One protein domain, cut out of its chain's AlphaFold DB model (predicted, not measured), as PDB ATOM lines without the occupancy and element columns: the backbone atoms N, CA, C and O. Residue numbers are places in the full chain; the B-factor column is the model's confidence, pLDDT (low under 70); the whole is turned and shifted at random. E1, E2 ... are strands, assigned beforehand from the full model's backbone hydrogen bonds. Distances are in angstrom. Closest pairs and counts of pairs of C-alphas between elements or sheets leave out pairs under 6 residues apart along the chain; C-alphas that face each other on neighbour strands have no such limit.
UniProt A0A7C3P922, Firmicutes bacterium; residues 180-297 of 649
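This is residues 180 to 297 of the 649 residues of a protein of Firmicutes bacterium (UniProt A0A7C3P922). What is the shape? With little regular structure, mostly loops join a three-strand parallel sheet, E1 E3 E5, at one side, the parallel pair E2 E4 nearer the middle, and hairpins E6 E7 and E8 E9 opposite. How large? The 118 printed residues, nine named strands, E1 to E9 in order, class all strand, are compact: radius of gyration of the C-alphas 13.8 A, spans 44 by 35 by 22 A.

Where is the largest sheet? E1 is residues 182 to 186, 11.9 A long, from C-alpha 182 (281.046, 263.878, 286.564); E3 is 207 to 209, E5 240 to 242. Where are the others? E2 is 201 to 204, E4 220 to 223, E6 247 to 249, E7 256 to 258, E8 263 to 265, E9 268 to 271, ending at (282.455, 280.863, 297.261).

Which atoms pair? Within hydrogen-bond range are N 208 and O 182, 2.8 A; N 241 and O 207, 2.9 A; N 222 and O 203, 2.8 A; N 249 and O 256, 2.8 A; N 270 and O 263, 2.8 A. Where do hairpins approach? The closest C-alphas of E6 and E9, Phe 249 and Asp 271, are 5.9 A apart.

Which links are long? E1 to E2 and E4 to E5; the printed part has no cut. Where is confidence low? Residues 296 to 297 are under 70.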
ATOM      1  N   TYR A 180     283.655 261.424 281.360       94.00
ATOM      2  CA  TYR A 180     283.436 262.419 282.406       94.00
ATOM      3  C   TYR A 180     283.728 261.834 283.785       94.00
ATOM      4  O   TYR A 180     283.234 260.762 284.120       94.00
ATOM      5  N   ALA A 181     284.450 262.590 284.616       96.19
ATOM      6  CA  ALA A 181     284.517 262.340 286.054       96.19
ATOM      7  C   ALA A 181     283.150 262.599 286.709       96.19
ATOM      8  O   ALA A 181     282.721 261.863 287.598       96.19
ATOM      9  N   LEU A 182     282.441 263.624 286.225       97.25
ATOM     10  CA  LEU A 182     281.046 263.878 286.564       97.25
ATOM     11  C   LEU A 182     280.280 264.423 285.357       97.25
ATOM     12  O   LEU A 182     280.692 265.409 284.746       97.25
ATOM     13  N   PHE A 183     279.125 263.835 285.074       95.62
ATOM     14  CA  PHE A 183     278.136 264.346 284.138       95.62
ATOM     15  C   PHE A 183     276.759 264.383 284.803       95.62
ATOM     16  O   PHE A 183     276.314 263.377 285.345       95.62
ATOM     17  N   THR A 184     276.053 265.510 284.698       93.31
ATOM     18  CA  THR A 184     274.656 265.621 285.162       93.31
ATOM     19  C   THR A 184     273.770 266.212 284.068       93.31
ATOM     20  O   THR A 184     274.132 267.236 283.482       93.31
ATOM     21  N   HIS A 185     272.604 265.621 283.796       89.81
ATOM     22  CA  HIS A 185     271.616 266.281 282.933       89.81
ATOM     23  C   HIS A 185     270.977 267.467 283.675       89.81
ATOM     24  O   HIS A 185     270.961 268.594 283.184       89.81
ATOM     25  N   VAL A 186     270.559 267.249 284.921       88.62
ATOM     26  CA  VAL A 186     269.984 268.255 285.814       88.62
ATOM     27  C   VAL A 186     270.833 268.381 287.079       88.62
ATOM     28  O   VAL A 186     270.926 267.466 287.896       88.62
ATOM     29  N   HIS A 187     271.398 269.568 287.309       92.25
ATOM     30  CA  HIS A 187     272.171 269.870 288.521       92.25
ATOM     31  C   HIS A 187     271.286 270.276 289.717       92.25
ATOM     32  O   HIS A 187     271.453 271.330 290.330       92.25
ATOM     33  N   ASN A 188     270.303 269.440 290.032       92.56
ATOM     34  CA  ASN A 188     269.479 269.510 291.236       92.56
ATOM     35  C   ASN A 188     269.264 268.084 291.753       92.56
ATOM     36  O   ASN A 188     269.478 267.114 291.029       92.56
ATOM     37  N   LEU A 189     268.793 267.966 292.993       92.69
ATOM     38  CA  LEU A 189     268.321 266.691 293.517       92.69
ATOM     39  C   LEU A 189     267.154 266.163 292.669       92.69
ATOM     40  O   LEU A 189     266.374 266.970 292.151       92.69
ATOM     41  N   PRO A 190     266.930 264.839 292.663       89.62
ATOM     42  CA  PRO A 190     265.715 264.225 292.131       89.62
ATOM     43  C   PRO A 190     264.410 264.894 292.590       89.62
ATOM     44  O   PRO A 190     263.424 264.938 291.869       89.62
ATOM     45  N   THR A 191     264.379 265.452 293.800       88.56
ATOM     46  CA  THR A 191     263.207 266.141 294.363       88.56
ATOM     47  C   THR A 191     263.075 267.607 293.928       88.56
ATOM     48  O   THR A 191     262.213 268.321 294.436       88.56
ATOM     49  N   GLY A 192     263.954 268.092 293.045       88.25
ATOM     50  CA  GLY A 192     264.058 269.495 292.629       88.25
ATOM     51  C   GLY A 192     264.817 270.394 293.611       88.25
ATOM     52  O   GLY A 192     265.025 271.575 293.335       88.25
ATOM     53  N   GLY A 193     265.246 269.858 294.758       91.88
ATOM     54  CA  GLY A 193     266.020 270.600 295.751       91.88
ATOM     55  C   GLY A 193     267.417 270.983 295.257       91.88
ATOM     56  O   GLY A 193     268.007 270.309 294.414       91.88
ATOM     57  N   ALA A 194     267.968 272.061 295.813       94.31
ATOM     58  CA  ALA A 194     269.340 272.465 295.533       94.31
ATOM     59  C   ALA A 194     270.341 271.424 296.053       94.31
ATOM     60  O   ALA A 194     270.210 270.916 297.168       94.31
ATOM     61  N   ILE A 195     271.379 271.180 295.266       95.56
ATOM     62  CA  ILE A 195     272.555 270.391 295.632       95.56
ATOM     63  C   ILE A 195     273.794 271.235 295.357       95.56
ATOM     64  O   ILE A 195     273.777 272.059 294.452       95.56
ATOM     65  N   TRP A 196     274.836 271.077 296.163       97.00
ATOM     66  CA  TRP A 196     276.003 271.948 296.123       97.00
ATOM     67  C   TRP A 196     277.274 271.118 296.058       97.00
ATOM     68  O   TRP A 196     277.418 270.146 296.804       97.00
ATOM     69  N   PHE A 197     278.220 271.546 295.228       97.00
ATOM     70  CA  PHE A 197     279.616 271.197 295.447       97.00
ATOM     71  C   PHE A 197     280.123 271.954 296.674       97.00
ATOM     72  O   PHE A 197     279.850 273.145 296.823       97.00
ATOM     73  N   THR A 198     280.844 271.265 297.553       95.94
ATOM     74  CA  THR A 198     281.341 271.823 298.823       95.94
ATOM     75  C   THR A 198     282.857 271.669 298.909       95.94
ATOM     76  O   THR A 198     283.432 270.920 298.127       95.94
ATOM     77  N   SER A 199     283.513 272.259 299.909       95.00
ATOM     78  CA  SER A 199     284.952 272.035 300.148       95.00
ATOM     79  C   SER A 199     285.339 270.569 300.407       95.00
ATOM     80  O   SER A 199     286.510 270.221 300.339       95.00
ATOM     81  N   ARG A 200     284.372 269.673 300.666       94.19
ATOM     82  CA  ARG A 200     284.597 268.214 300.732       94.19
ATOM     83  C   ARG A 200     284.398 267.512 299.383       94.19
ATOM     84  O   ARG A 200     284.144 266.308 299.359       94.19
ATOM     85  N   THR A 201     284.408 268.259 298.285       95.38
ATOM     86  CA  THR A 201     284.220 267.763 296.923       95.38
ATOM     87  C   THR A 201     285.439 268.108 296.075       95.38
ATOM     88  O   THR A 201     285.719 269.287 295.857       95.38
ATOM     89  N   SER A 202     286.127 267.080 295.583       95.12
ATOM     90  CA  SER A 202     287.242 267.186 294.636       95.12
ATOM     91  C   SER A 202     286.952 266.406 293.355       95.12
ATOM     92  O   SER A 202     286.483 265.269 293.406       95.12
ATOM     93  N   PHE A 203     287.260 267.016 292.209       96.06
ATOM     94  CA  PHE A 203     287.253 266.370 290.897       96.06
ATOM     95  C   PHE A 203     288.579 266.594 290.176       96.06
ATOM     96  O   PHE A 203     288.849 267.693 289.695       96.06
ATOM     97  N   ASN A 204     289.372 265.536 290.035       94.00
ATOM     98  CA  ASN A 204     290.481 265.475 289.095       94.00
ATOM     99  C   ASN A 204     289.987 264.838 287.788       94.00
ATOM    100  O   ASN A 204     290.046 263.625 287.641       94.00
ATOM    101  N   GLY A 205     289.454 265.646 286.870       92.81
ATOM    102  CA  GLY A 205     289.020 265.221 285.532       92.81
ATOM    103  C   GLY A 205     287.688 265.827 285.079       92.81
ATOM    104  O   GLY A 205     287.114 266.631 285.821       92.81
ATOM    105  N   PRO A 206     287.248 265.582 283.830       93.31
ATOM    106  CA  PRO A 206     286.245 266.428 283.178       93.31
ATOM    107  C   PRO A 206     284.892 266.426 283.898       93.31
ATOM    108  O   PRO A 206     284.320 265.363 284.144       93.31
ATOM    109  N   VAL A 207     284.353 267.614 284.178       95.62
ATOM    110  CA  VAL A 207     283.045 267.812 284.819       95.62
ATOM    111  C   VAL A 207     282.111 268.568 283.878       95.62
ATOM    112  O   VAL A 207     282.460 269.632 283.354       95.62
ATOM    113  N   HIS A 208     280.903 268.037 283.684       93.88
ATOM    114  CA  HIS A 208     279.880 268.643 282.841       93.88
ATOM    115  C   HIS A 208     278.489 268.656 283.485       93.88
ATOM    116  O   HIS A 208     278.078 267.707 284.159       93.88
ATOM    117  N   THR A 209     277.717 269.711 283.223       91.88
ATOM    118  CA  THR A 209     276.270 269.703 283.454       91.88
ATOM    119  C   THR A 209     275.476 270.335 282.309       91.88
ATOM    120  O   THR A 209     275.806 271.429 281.851       91.88
ATOM    121  N   ASN A 210     274.363 269.705 281.919       88.81
ATOM    122  CA  ASN A 210     273.341 270.369 281.097       88.81
ATOM    123  C   ASN A 210     272.431 271.301 281.926       88.81
ATOM    124  O   ASN A 210     271.470 271.862 281.405       88.81
ATOM    125  N   GLY A 211     272.711 271.473 283.220       86.94
ATOM    126  CA  GLY A 211     272.041 272.416 284.104       86.94
ATOM    127  C   GLY A 211     272.907 273.631 284.430       86.94
ATOM    128  O   GLY A 211     273.731 274.079 283.637       86.94
ATOM    129  N   GLU A 212     272.723 274.158 285.638       89.56
ATOM    130  CA  GLU A 212     273.494 275.269 286.193       89.56
ATOM    131  C   GLU A 212     274.234 274.800 287.450       89.56
ATOM    132  O   GLU A 212     273.612 274.267 288.372       89.56
ATOM    133  N   PHE A 213     275.552 275.011 287.505       94.19
ATOM    134  CA  PHE A 213     276.343 274.618 288.668       94.19
ATOM    135  C   PHE A 213     275.978 275.410 289.928       94.19
ATOM    136  O   PHE A 213     275.524 276.558 289.883       94.19
ATOM    137  N   ARG A 214     276.230 274.780 291.076       96.38
ATOM    138  CA  ARG A 214     276.011 275.335 292.412       96.38
ATOM    139  C   ARG A 214     277.257 275.092 293.270       96.38
ATOM    140  O   ARG A 214     277.559 273.952 293.624       96.38
ATOM    141  N   PHE A 215     277.966 276.159 293.624       97.19
ATOM    142  CA  PHE A 215     279.195 276.107 294.420       97.19
ATOM    143  C   PHE A 215     278.965 276.667 295.824       97.19
ATOM    144  O   PHE A 215     278.374 277.734 295.994       97.19
ATOM    145  N   ALA A 216     279.432 275.950 296.839       96.75
ATOM    146  CA  ALA A 216     279.456 276.408 298.217       96.75
ATOM    147  C   ALA A 216     280.887 276.346 298.747       96.75
ATOM    148  O   ALA A 216     281.493 275.275 298.737       96.75
ATOM    149  N   PHE A 217     281.396 277.468 299.260       96.06
ATOM    150  CA  PHE A 217     282.778 277.584 299.728       96.06
ATOM    151  C   PHE A 217     283.769 277.255 298.598       96.06
ATOM    152  O   PHE A 217     283.685 277.879 297.541       96.06
ATOM    153  N   PHE A 218     284.684 276.300 298.790       96.19
ATOM    154  CA  PHE A 218     285.831 276.087 297.900       96.19
ATOM    155  C   PHE A 218     285.960 274.629 297.423       96.19
ATOM    156  O   PHE A 218     286.871 273.918 297.844       96.19
ATOM    157  N   PRO A 219     285.031 274.123 296.590       96.12
ATOM    158  CA  PRO A 219     285.189 272.829 295.928       96.12
ATOM    159  C   PRO A 219     286.357 272.840 294.931       96.12
ATOM    160  O   PRO A 219     286.583 273.841 294.246       96.12
ATOM    161  N   LYS A 220     287.058 271.707 294.813       95.62
ATOM    162  CA  LYS A 220     288.323 271.582 294.073       95.62
ATOM    163  C   LYS A 220     288.133 270.922 292.702       95.62
ATOM    164  O   LYS A 220     287.513 269.863 292.607       95.62
ATOM    165  N   PHE A 221     288.705 271.510 291.652       95.62
ATOM    166  CA  PHE A 221     288.599 271.045 290.263       95.62
ATOM    167  C   PHE A 221     289.974 271.033 289.582       95.62
ATOM    168  O   PHE A 221     290.436 272.050 289.067       95.62
ATOM    169  N   GLY A 222     290.628 269.874 289.569       93.06
ATOM    170  CA  GLY A 222     291.979 269.693 289.044       93.06
ATOM    171  C   GLY A 222     292.749 268.586 289.761       93.06
ATOM    172  O   GLY A 222     292.208 267.920 290.645       93.06
ATOM    173  N   ALA A 223     294.020 268.426 289.400       89.94
ATOM    174  CA  ALA A 223     294.958 267.526 290.067       89.94
ATOM    175  C   ALA A 223     296.031 268.335 290.815       89.94
ATOM    176  O   ALA A 223     296.620 269.240 290.209       89.94
ATOM    177  N   PRO A 224     296.319 268.025 292.094       88.50
ATOM    178  CA  PRO A 224     297.513 268.549 292.746       88.50
ATOM    179  C   PRO A 224     298.770 268.002 292.055       88.50
ATOM    180  O   PRO A 224     298.729 266.964 291.391       88.50
ATOM    181  N   ASP A 225     299.900 268.686 292.217       88.94
ATOM    182  CA  ASP A 225     301.174 268.165 291.728       88.94
ATOM    183  C   ASP A 225     301.602 266.941 292.551       88.94
ATOM    184  O   ASP A 225     301.748 267.006 293.771       88.94
ATOM    185  N   ALA A 226     301.796 265.813 291.867       85.25
ATOM    186  CA  ALA A 226     302.148 264.537 292.488       85.25
ATOM    187  C   ALA A 226     303.656 264.395 292.781       85.25
ATOM    188  O   ALA A 226     304.079 263.431 293.419       85.25
ATOM    189  N   GLN A 227     304.488 265.329 292.305       85.62
ATOM    190  CA  GLN A 227     305.932 265.308 292.538       85.62
ATOM    191  C   GLN A 227     306.282 265.712 293.976       85.62
ATOM    192  O   GLN A 227     305.558 266.454 294.635       85.62
ATOM    193  N   VAL A 228     307.438 265.246 294.462       84.94
ATOM    194  CA  VAL A 228     307.954 265.597 295.793       84.94
ATOM    195  C   VAL A 228     309.285 266.352 295.651       84.94
ATOM    196  O   VAL A 228     310.259 265.764 295.177       84.94
ATOM    197  N   PRO A 229     309.373 267.624 296.089       90.38
ATOM    198  CA  PRO A 229     308.305 268.420 296.702       90.38
ATOM    199  C   PRO A 229     307.240 268.870 295.690       90.38
ATOM    200  O   PRO A 229     307.556 269.134 294.526       90.38
ATOM    201  N   CYS A 230     306.003 269.005 296.176       87.88
ATOM    202  CA  CYS A 230     304.887 269.540 295.398       87.88
ATOM    203  C   CYS A 230     305.149 271.001 295.010       87.88
ATOM    204  O   CYS A 230     305.692 271.780 295.799       87.88
ATOM    205  N   ASP A 231     304.761 271.364 293.792       90.88
ATOM    206  CA  ASP A 231     304.879 272.702 293.227       90.88
ATOM    207  C   ASP A 231     303.521 273.202 292.734       90.88
ATOM    208  O   ASP A 231     302.930 272.658 291.796       90.88
ATOM    209  N   GLN A 232     303.061 274.306 293.323       88.88
ATOM    210  CA  GLN A 232     301.802 274.955 292.963       88.88
ATOM    211  C   GLN A 232     301.747 275.351 291.477       88.88
ATOM    212  O   GLN A 232     300.667 275.388 290.891       88.88
ATOM    213  N   ALA A 233     302.893 275.619 290.840       87.88
ATOM    214  CA  ALA A 233     302.957 275.970 289.422       87.88
ATOM    215  C   ALA A 233     302.667 274.786 288.480       87.88
ATOM    216  O   ALA A 233     302.444 275.003 287.289       87.88
ATOM    217  N   ARG A 234     302.678 273.548 288.995       89.44
ATOM    218  CA  ARG A 234     302.408 272.317 288.235       89.44
ATOM    219  C   ARG A 234     301.004 271.747 288.448       89.44
ATOM    220  O   ARG A 234     300.675 270.737 287.831       89.44
ATOM    221  N   VAL A 235     300.177 272.387 289.279       89.88
ATOM    222  CA  VAL A 235     298.771 272.005 289.464       89.88
ATOM    223  C   VAL A 235     298.046 272.012 288.121       89.88
ATOM    224  O   VAL A 235     298.107 272.983 287.363       89.88
ATOM    225  N   GLN A 236     297.336 270.926 287.834       88.25
ATOM    226  CA  GLN A 236     296.601 270.766 286.586       88.25
ATOM    227  C   GLN A 236     295.150 271.185 286.787       88.25
ATOM    228  O   GLN A 236     294.489 270.736 287.723       88.25
ATOM    229  N   SER A 237     294.631 272.026 285.895       89.69
ATOM    230  CA  SER A 237     293.202 272.317 285.851       89.69
ATOM    231  C   SER A 237     292.446 271.200 285.144       89.69
ATOM    232  O   SER A 237     292.986 270.489 284.296       89.69
ATOM    233  N   THR A 238     291.165 271.068 285.474       90.06
ATOM    234  CA  THR A 238     290.260 270.178 284.751       90.06
ATOM    235  C   THR A 238     289.199 270.966 283.980       90.06
ATOM    236  O   THR A 238     288.789 272.035 284.447       90.06
ATOM    237  N   PRO A 239     288.703 270.467 282.832       89.62
ATOM    238  CA  PRO A 239     287.538 271.049 282.180       89.62
ATOM    239  C   PRO A 239     286.314 271.034 283.106       89.62
ATOM    240  O   PRO A 239     285.836 269.970 283.500       89.62
ATOM    241  N   LEU A 240     285.786 272.219 283.412       90.94
ATOM    242  CA  LEU A 240     284.556 272.420 284.174       90.94
ATOM    243  C   LEU A 240     283.555 273.166 283.291       90.94
ATOM    244  O   LEU A 240     283.727 274.348 282.997       90.94
ATOM    245  N   THR A 241     282.532 272.456 282.819       89.38
ATOM    246  CA  THR A 241     281.719 272.895 281.679       89.38
ATOM    247  C   THR A 241     280.218 272.823 281.958       89.38
ATOM    248  O   THR A 241     279.734 271.880 282.574       89.38
ATOM    249  N   SER A 242     279.458 273.820 281.511       87.38
ATOM    250  CA  SER A 242     277.998 273.857 281.676       87.38
ATOM    251  C   SER A 242     277.322 274.523 280.485       87.38
ATOM    252  O   SER A 242     277.905 275.411 279.862       87.38
ATOM    253  N   VAL A 243     276.075 274.152 280.187       80.94
ATOM    254  CA  VAL A 243     275.257 274.902 279.215       80.94
ATOM    255  C   VAL A 243     274.829 276.283 279.749       80.94
ATOM    256  O   VAL A 243     274.318 277.105 278.998       80.94
ATOM    257  N   SER A 244     275.028 276.592 281.032       82.31
ATOM    258  CA  SER A 244     274.703 277.892 281.631       82.31
ATOM    259  C   SER A 244     275.916 278.830 281.668       82.31
ATOM    260  O   SER A 244     277.020 278.426 282.021       82.31
ATOM    261  N   THR A 245     275.701 280.118 281.370       81.38
ATOM    262  CA  THR A 245     276.703 281.195 281.556       81.38
ATOM    263  C   THR A 245     276.835 281.661 283.001       81.38
ATOM    264  O   THR A 245     277.718 282.452 283.328       81.38
ATOM    265  N   THR A 246     275.918 281.235 283.858       88.12
ATOM    266  CA  THR A 246     275.865 281.606 285.266       88.12
ATOM    267  C   THR A 246     276.021 280.372 286.136       88.12
ATOM    268  O   THR A 246     275.786 279.254 285.676       88.12
ATOM    269  N   ALA A 247     276.383 280.599 287.394       92.88
ATOM    270  CA  ALA A 247     276.313 279.609 288.455       92.88
ATOM    271  C   ALA A 247     275.700 280.227 289.718       92.88
ATOM    272  O   ALA A 247     275.668 281.453 289.895       92.88
ATOM    273  N   TRP A 248     275.234 279.366 290.617       96.56
ATOM    274  CA  TRP A 248     274.839 279.759 291.965       96.56
ATOM    275  C   TRP A 248     276.001 279.617 292.940       96.56
ATOM    276  O   TRP A 248     276.727 278.625 292.927       96.56
ATOM    277  N   PHE A 249     276.092 280.571 293.854       97.44
ATOM    278  CA  PHE A 249     277.055 280.608 294.944       97.44
ATOM    279  C   PHE A 249     276.297 280.655 296.265       97.44
ATOM    280  O   PHE A 249     275.384 281.465 296.421       97.44
ATOM    281  N   ASN A 250     276.633 279.764 297.196       97.56
ATOM    282  CA  ASN A 250     275.870 279.551 298.428       97.56
ATOM    283  C   ASN A 250     275.829 280.782 299.346       97.56
ATOM    284  O   ASN A 250     274.797 281.036 299.967       97.56
ATOM    285  N   ASN A 251     276.921 281.553 299.417       97.06
ATOM    286  CA  ASN A 251     277.005 282.840 300.105       97.06
ATOM    287  C   ASN A 251     276.524 282.766 301.567       97.06
ATOM    288  O   ASN A 251     275.608 283.475 301.990       97.06
ATOM    289  N   TYR A 252     277.121 281.841 302.327       95.56
ATOM    290  CA  TYR A 252     276.765 281.525 303.718       95.56
ATOM    291  C   TYR A 252     275.260 281.289 303.935       95.56
ATOM    292  O   TYR A 252     274.652 281.837 304.855       95.56
ATOM    293  N   GLY A 253     274.649 280.496 303.053       95.62
ATOM    294  CA  GLY A 253     273.240 280.125 303.134       95.62
ATOM    295  C   GLY A 253     272.276 281.170 302.568       95.62
ATOM    296  O   GLY A 253     271.067 280.996 302.704       95.62
ATOM    297  N   ASN A 254     272.776 282.219 301.904       97.00
ATOM    298  CA  ASN A 254     271.974 283.227 301.204       97.00
ATOM    299  C   ASN A 254     272.336 283.274 299.709       97.00
ATOM    300  O   ASN A 254     272.998 284.229 299.284       97.00
ATOM    301  N   PRO A 255     271.930 282.265 298.913       97.56
ATOM    302  CA  PRO A 255     272.455 282.057 297.573       97.56
ATOM    303  C   PRO A 255     272.345 283.253 296.633       97.56
ATOM    304  O   PRO A 255     271.304 283.906 296.553       97.56
ATOM    305  N   VAL A 256     273.398 283.475 295.850       97.12
ATOM    306  CA  VAL A 256     273.440 284.469 294.770       97.12
ATOM    307  C   VAL A 256     273.729 283.786 293.442       97.12
ATOM    308  O   VAL A 256     274.487 282.823 293.381       97.12
ATOM    309  N   ARG A 257     273.119 284.281 292.366       95.94
ATOM    310  CA  ARG A 257     273.322 283.779 291.004       95.94
ATOM    311  C   ARG A 257     274.155 284.784 290.222       95.94
ATOM    312  O   ARG A 257     273.739 285.935 290.109       95.94
ATOM    313  N   LEU A 258     275.307 284.374 289.698       92.69
ATOM    314  CA  LEU A 258     276.271 285.285 289.071       92.69
ATOM    315  C   LEU A 258     276.774 284.742 287.731       92.69
ATOM    316  O   LEU A 258     276.961 283.539 287.565       92.69
ATOM    317  N   ALA A 259     277.034 285.655 286.792       87.62
ATOM    318  CA  ALA A 259     277.787 285.399 285.563       87.62
ATOM    319  C   ALA A 259     279.280 285.657 285.826       87.62
ATOM    320  O   ALA A 259     279.836 286.667 285.400       87.62
ATOM    321  N   GLY A 260     279.905 284.795 286.623       84.44
ATOM    322  CA  GLY A 260     281.303 284.924 287.024       84.44
ATOM    323  C   GLY A 260     281.787 283.662 287.724       84.44
ATOM    324  O   GLY A 260     280.972 282.848 288.146       84.44
ATOM    325  N   THR A 261     283.102 283.503 287.842       87.50
ATOM    326  CA  THR A 261     283.744 282.293 288.386       87.50
ATOM    327  C   THR A 261     283.891 282.309 289.906       87.50
ATOM    328  O   THR A 261     284.395 281.351 290.476       87.50
ATOM    329  N   GLU A 262     283.473 283.382 290.575       93.00
ATOM    330  CA  GLU A 262     283.562 283.528 292.028       93.00
ATOM    331  C   GLU A 262     282.509 284.505 292.567       93.00
ATOM    332  O   GLU A 262     282.069 285.432 291.879       93.00
ATOM    333  N   ASN A 263     282.141 284.318 293.834       95.19
ATOM    334  CA  ASN A 263     281.373 285.270 294.625       95.19
ATOM    335  C   ASN A 263     282.303 285.999 295.606       95.19
ATOM    336  O   ASN A 263     282.852 285.393 296.530       95.19
ATOM    337  N   VAL A 264     282.447 287.315 295.431       94.56
ATOM    338  CA  VAL A 264     283.293 288.179 296.266       94.56
ATOM    339  C   VAL A 264     282.437 289.263 296.916       94.56
ATOM    340  O   VAL A 264     281.807 290.074 296.241       94.56
ATOM    341  N   VAL A 265     282.453 289.324 298.249       95.06
ATOM    342  CA  VAL A 265     281.671 290.285 299.039       95.06
ATOM    343  C   VAL A 265     282.617 291.163 299.848       95.06
ATOM    344  O   VAL A 265     283.295 290.687 300.758       95.06
ATOM    345  N   ARG A 266     282.633 292.471 299.547       93.56
ATOM    346  CA  ARG A 266     283.518 293.472 300.186       93.56
ATOM    347  C   ARG A 266     285.008 293.103 300.092       93.56
ATOM    348  O   ARG A 266     285.744 293.248 301.061       93.56
ATOM    349  N   GLY A 267     285.431 292.601 298.932       91.12
ATOM    350  CA  GLY A 267     286.819 292.197 298.677       91.12
ATOM    351  C   GLY A 267     287.225 290.860 299.304       91.12
ATOM    352  O   GLY A 267     288.377 290.473 299.181       91.12
ATOM    353  N   VAL A 268     286.298 290.149 299.956       91.81
ATOM    354  CA  VAL A 268     286.540 288.815 300.519       91.81
ATOM    355  C   VAL A 268     285.787 287.789 299.689       91.81
ATOM    356  O   VAL A 268     284.561 287.878 299.552       91.81
ATOM    357  N   ARG A 269     286.514 286.820 299.135       93.31
ATOM    358  CA  ARG A 269     285.928 285.683 298.426       93.31
ATOM    359  C   ARG A 269     285.121 284.823 299.405       93.31
ATOM    360  O   ARG A 269     285.517 284.613 300.550       93.31
ATOM    361  N   ARG A 270     283.926 284.419 298.977       94.50
ATOM    362  CA  ARG A 270     282.962 283.650 299.781       94.50
ATOM    363  C   ARG A 270     282.789 282.242 299.259       94.50
ATOM    364  O   ARG A 270     282.788 281.304 300.046       94.50
ATOM    365  N   ASP A 271     282.655 282.126 297.945       95.62
ATOM    366  CA  ASP A 271     282.455 280.863 297.261       95.62
ATOM    367  C   ASP A 271     283.148 280.938 295.899       95.62
ATOM    368  O   ASP A 271     282.985 281.927 295.174       95.62
ATOM    369  N   ALA A 272     283.896 279.906 295.537       95.25
ATOM    370  CA  ALA A 272     284.447 279.740 294.202       95.25
ATOM    371  C   ALA A 272     284.776 278.260 293.957       95.25
ATOM    372  O   ALA A 272     285.314 277.619 294.857       95.25
ATOM    373  N   PRO A 273     284.523 277.701 292.763       95.50
ATOM    374  CA  PRO A 273     285.314 276.563 292.314       95.50
ATOM    375  C   PRO A 273     286.792 276.973 292.276       95.50
ATOM    376  O   PRO A 273     287.136 278.023 291.729       95.50
ATOM    377  N   VAL A 274     287.668 276.159 292.856       95.44
ATOM    378  CA  VAL A 274     289.106 276.440 292.947       95.44
ATOM    379  C   VAL A 274     289.936 275.302 292.365       95.44
ATOM    380  O   VAL A 274     289.489 274.157 292.295       95.44
ATOM    381  N   LEU A 275     291.155 275.611 291.937       94.56
ATOM    382  CA  LEU A 275     292.183 274.605 291.701       94.56
ATOM    383  C   LEU A 275     292.627 274.010 293.050       94.56
ATOM    384  O   LEU A 275     292.551 274.701 294.071       94.56
ATOM    385  N   PRO A 276     293.074 272.745 293.090       93.25
ATOM    386  CA  PRO A 276     293.712 272.213 294.285       93.25
ATOM    387  C   PRO A 276     295.067 272.894 294.531       93.25
ATOM    388  O   PRO A 276     295.623 273.583 293.672       93.25
ATOM    389  N   ASP A 277     295.607 272.679 295.717       90.81
ATOM    390  CA  ASP A 277     296.919 273.131 296.147       90.81
ATOM    391  C   ASP A 277     297.780 271.935 296.590       90.81
ATOM    392  O   ASP A 277     297.403 270.771 296.423       90.81
ATOM    393  N   CYS A 278     298.956 272.208 297.153       89.06
ATOM    394  CA  CYS A 278     299.828 271.173 297.714       89.06
ATOM    395  C   CYS A 278     299.335 270.596 299.055       89.06
ATOM    396  O   CYS A 278     299.951 269.667 299.585       89.06
ATOM    397  N   THR A 279     298.233 271.114 299.603       87.00
ATOM    398  CA  THR A 279     297.609 270.670 300.854       87.00
ATOM    399  C   THR A 279     296.120 270.354 300.670       87.00
ATOM    400  O   THR A 279     295.295 270.780 301.472       87.00
ATOM    401  N   PRO A 280     295.736 269.481 299.714       82.88
ATOM    402  CA  PRO A 280     294.344 269.346 299.273       82.88
ATOM    403  C   PRO A 280     293.371 268.830 300.352       82.88
ATOM    404  O   PRO A 280     292.154 268.963 300.205       82.88
ATOM    405  N   ALA A 281     293.880 268.236 301.436       83.62
ATOM    406  CA  ALA A 281     293.087 267.789 302.582       83.62
ATOM    407  C   ALA A 281     292.796 268.905 303.606       83.62
ATOM    408  O   ALA A 281     291.886 268.760 304.426       83.62
ATOM    409  N   ASN A 282     293.557 270.000 303.582       86.31
ATOM    410  CA  ASN A 282     293.259 271.181 304.370       86.31
ATOM    411  C   ASN A 282     292.172 271.970 303.634       86.31
ATOM    412  O   ASN A 282     292.324 272.330 302.479       86.31
ATOM    413  N   VAL A 283     291.009 272.132 304.262       86.50
ATOM    414  CA  VAL A 283     289.883 272.882 303.668       86.50
ATOM    415  C   VAL A 283     289.785 274.305 304.212       86.50
ATOM    416  O   VAL A 283     288.938 275.086 303.783       86.50
ATOM    417  N   ALA A 284     290.587 274.620 305.231       86.00
ATOM    418  CA  ALA A 284     290.526 275.891 305.938       86.00
ATOM    419  C   ALA A 284     291.327 276.999 305.235       86.00
ATOM    420  O   ALA A 284     291.062 278.178 305.475       86.00
ATOM    421  N   ASP A 285     292.292 276.628 304.395       87.56
ATOM    422  CA  ASP A 285     293.154 277.508 303.604       87.56
ATOM    423  C   ASP A 285     292.669 277.713 302.164       87.56
ATOM    424  O   ASP A 285     292.902 278.795 301.644       87.56
ATOM    425  N   ASP A 286     291.871 276.797 301.597       90.62
ATOM    426  CA  ASP A 286     291.360 276.807 300.205       90.62
ATOM    427  C   ASP A 286     290.811 278.142 299.644       90.62
ATOM    428  O   ASP A 286     290.612 278.290 298.435       90.62
ATOM    429  N   ASN A 287     290.501 279.125 300.491       88.75
ATOM    430  CA  ASN A 287     290.066 280.454 300.067       88.75
ATOM    431  C   ASN A 287     291.129 281.206 299.241       88.75
ATOM    432  O   ASN A 287     290.771 282.061 298.423       88.75
ATOM    433  N   ASP A 288     292.417 280.922 299.452       87.38
ATOM    434  CA  ASP A 288     293.519 281.539 298.706       87.38
ATOM    435  C   ASP A 288     293.865 280.814 297.393       87.38
ATOM    436  O   ASP A 288     294.570 281.383 296.551       87.38
ATOM    437  N   ASN A 289     293.288 279.630 297.157       91.94
ATOM    438  CA  ASN A 289     293.489 278.876 295.928       91.94
ATOM    439  C   ASN A 289     293.051 279.679 294.694       91.94
ATOM    440  O   ASN A 289     292.124 280.501 294.709       91.94
ATOM    441  N   LEU A 290     293.717 279.420 293.570       90.94
ATOM    442  CA  LEU A 290     293.358 280.030 292.294       90.94
ATOM    443  C   LEU A 290     291.954 279.567 291.863       90.94
ATOM    444  O   LEU A 290     291.669 278.371 291.949       90.94
ATOM    445  N   PRO A 291     291.080 280.458 291.363       89.12
ATOM    446  CA  PRO A 291     289.784 280.050 290.834       89.12
ATOM    447  C   PRO A 291     289.930 279.058 289.679       89.12
ATOM    448  O   PRO A 291     290.669 279.306 288.724       89.12
ATOM    449  N   ALA A 292     289.168 277.970 289.727       89.12
ATOM    450  CA  ALA A 292     288.951 277.122 288.570       89.12
ATOM    451  C   ALA A 292     287.872 277.785 287.710       89.12
ATOM    452  O   ALA A 292     286.726 277.943 288.132       89.12
ATOM    453  N   SER A 293     288.225 278.219 286.501       81.44
ATOM    454  CA  SER A 293     287.223 278.769 285.592       81.44
ATOM    455  C   SER A 293     286.237 277.673 285.202       81.44
ATOM    456  O   SER A 293     286.625 276.704 284.555       81.44
ATOM    457  N   PHE A 294     284.958 277.833 285.550       78.12
ATOM    458  CA  PHE A 294     283.922 277.131 284.809       78.12
ATOM    459  C   PHE A 294     283.668 277.923 283.535       78.12
ATOM    460  O   PHE A 294     283.390 279.123 283.561       78.12
ATOM    461  N   THR A 295     283.841 277.258 282.408       71.44
ATOM    462  CA  THR A 295     283.566 277.842 281.107       71.44
ATOM    463  C   THR A 295     282.201 277.372 280.645       71.44
ATOM    464  O   THR A 295     281.695 276.325 281.064       71.44
ATOM    465  N   LEU A 296     281.612 278.122 279.720       58.84
ATOM    466  CA  LEU A 296     280.574 277.556 278.874       58.84
ATOM    467  C   LEU A 296     281.093 276.247 278.267       58.84
ATOM    468  O   LEU A 296     282.167 276.204 277.669       58.84
ATOM    469  N   GLY A 297     280.345 275.176 278.491       49.75
ATOM    470  CA  GLY A 297     280.557 273.879 277.876       49.75
ATOM    471  C   GLY A 297     279.921 273.823 276.503       49.75
ATOM    472  O   GLY A 297     278.758 274.186 276.390       49.75
TER     473      GLY A 297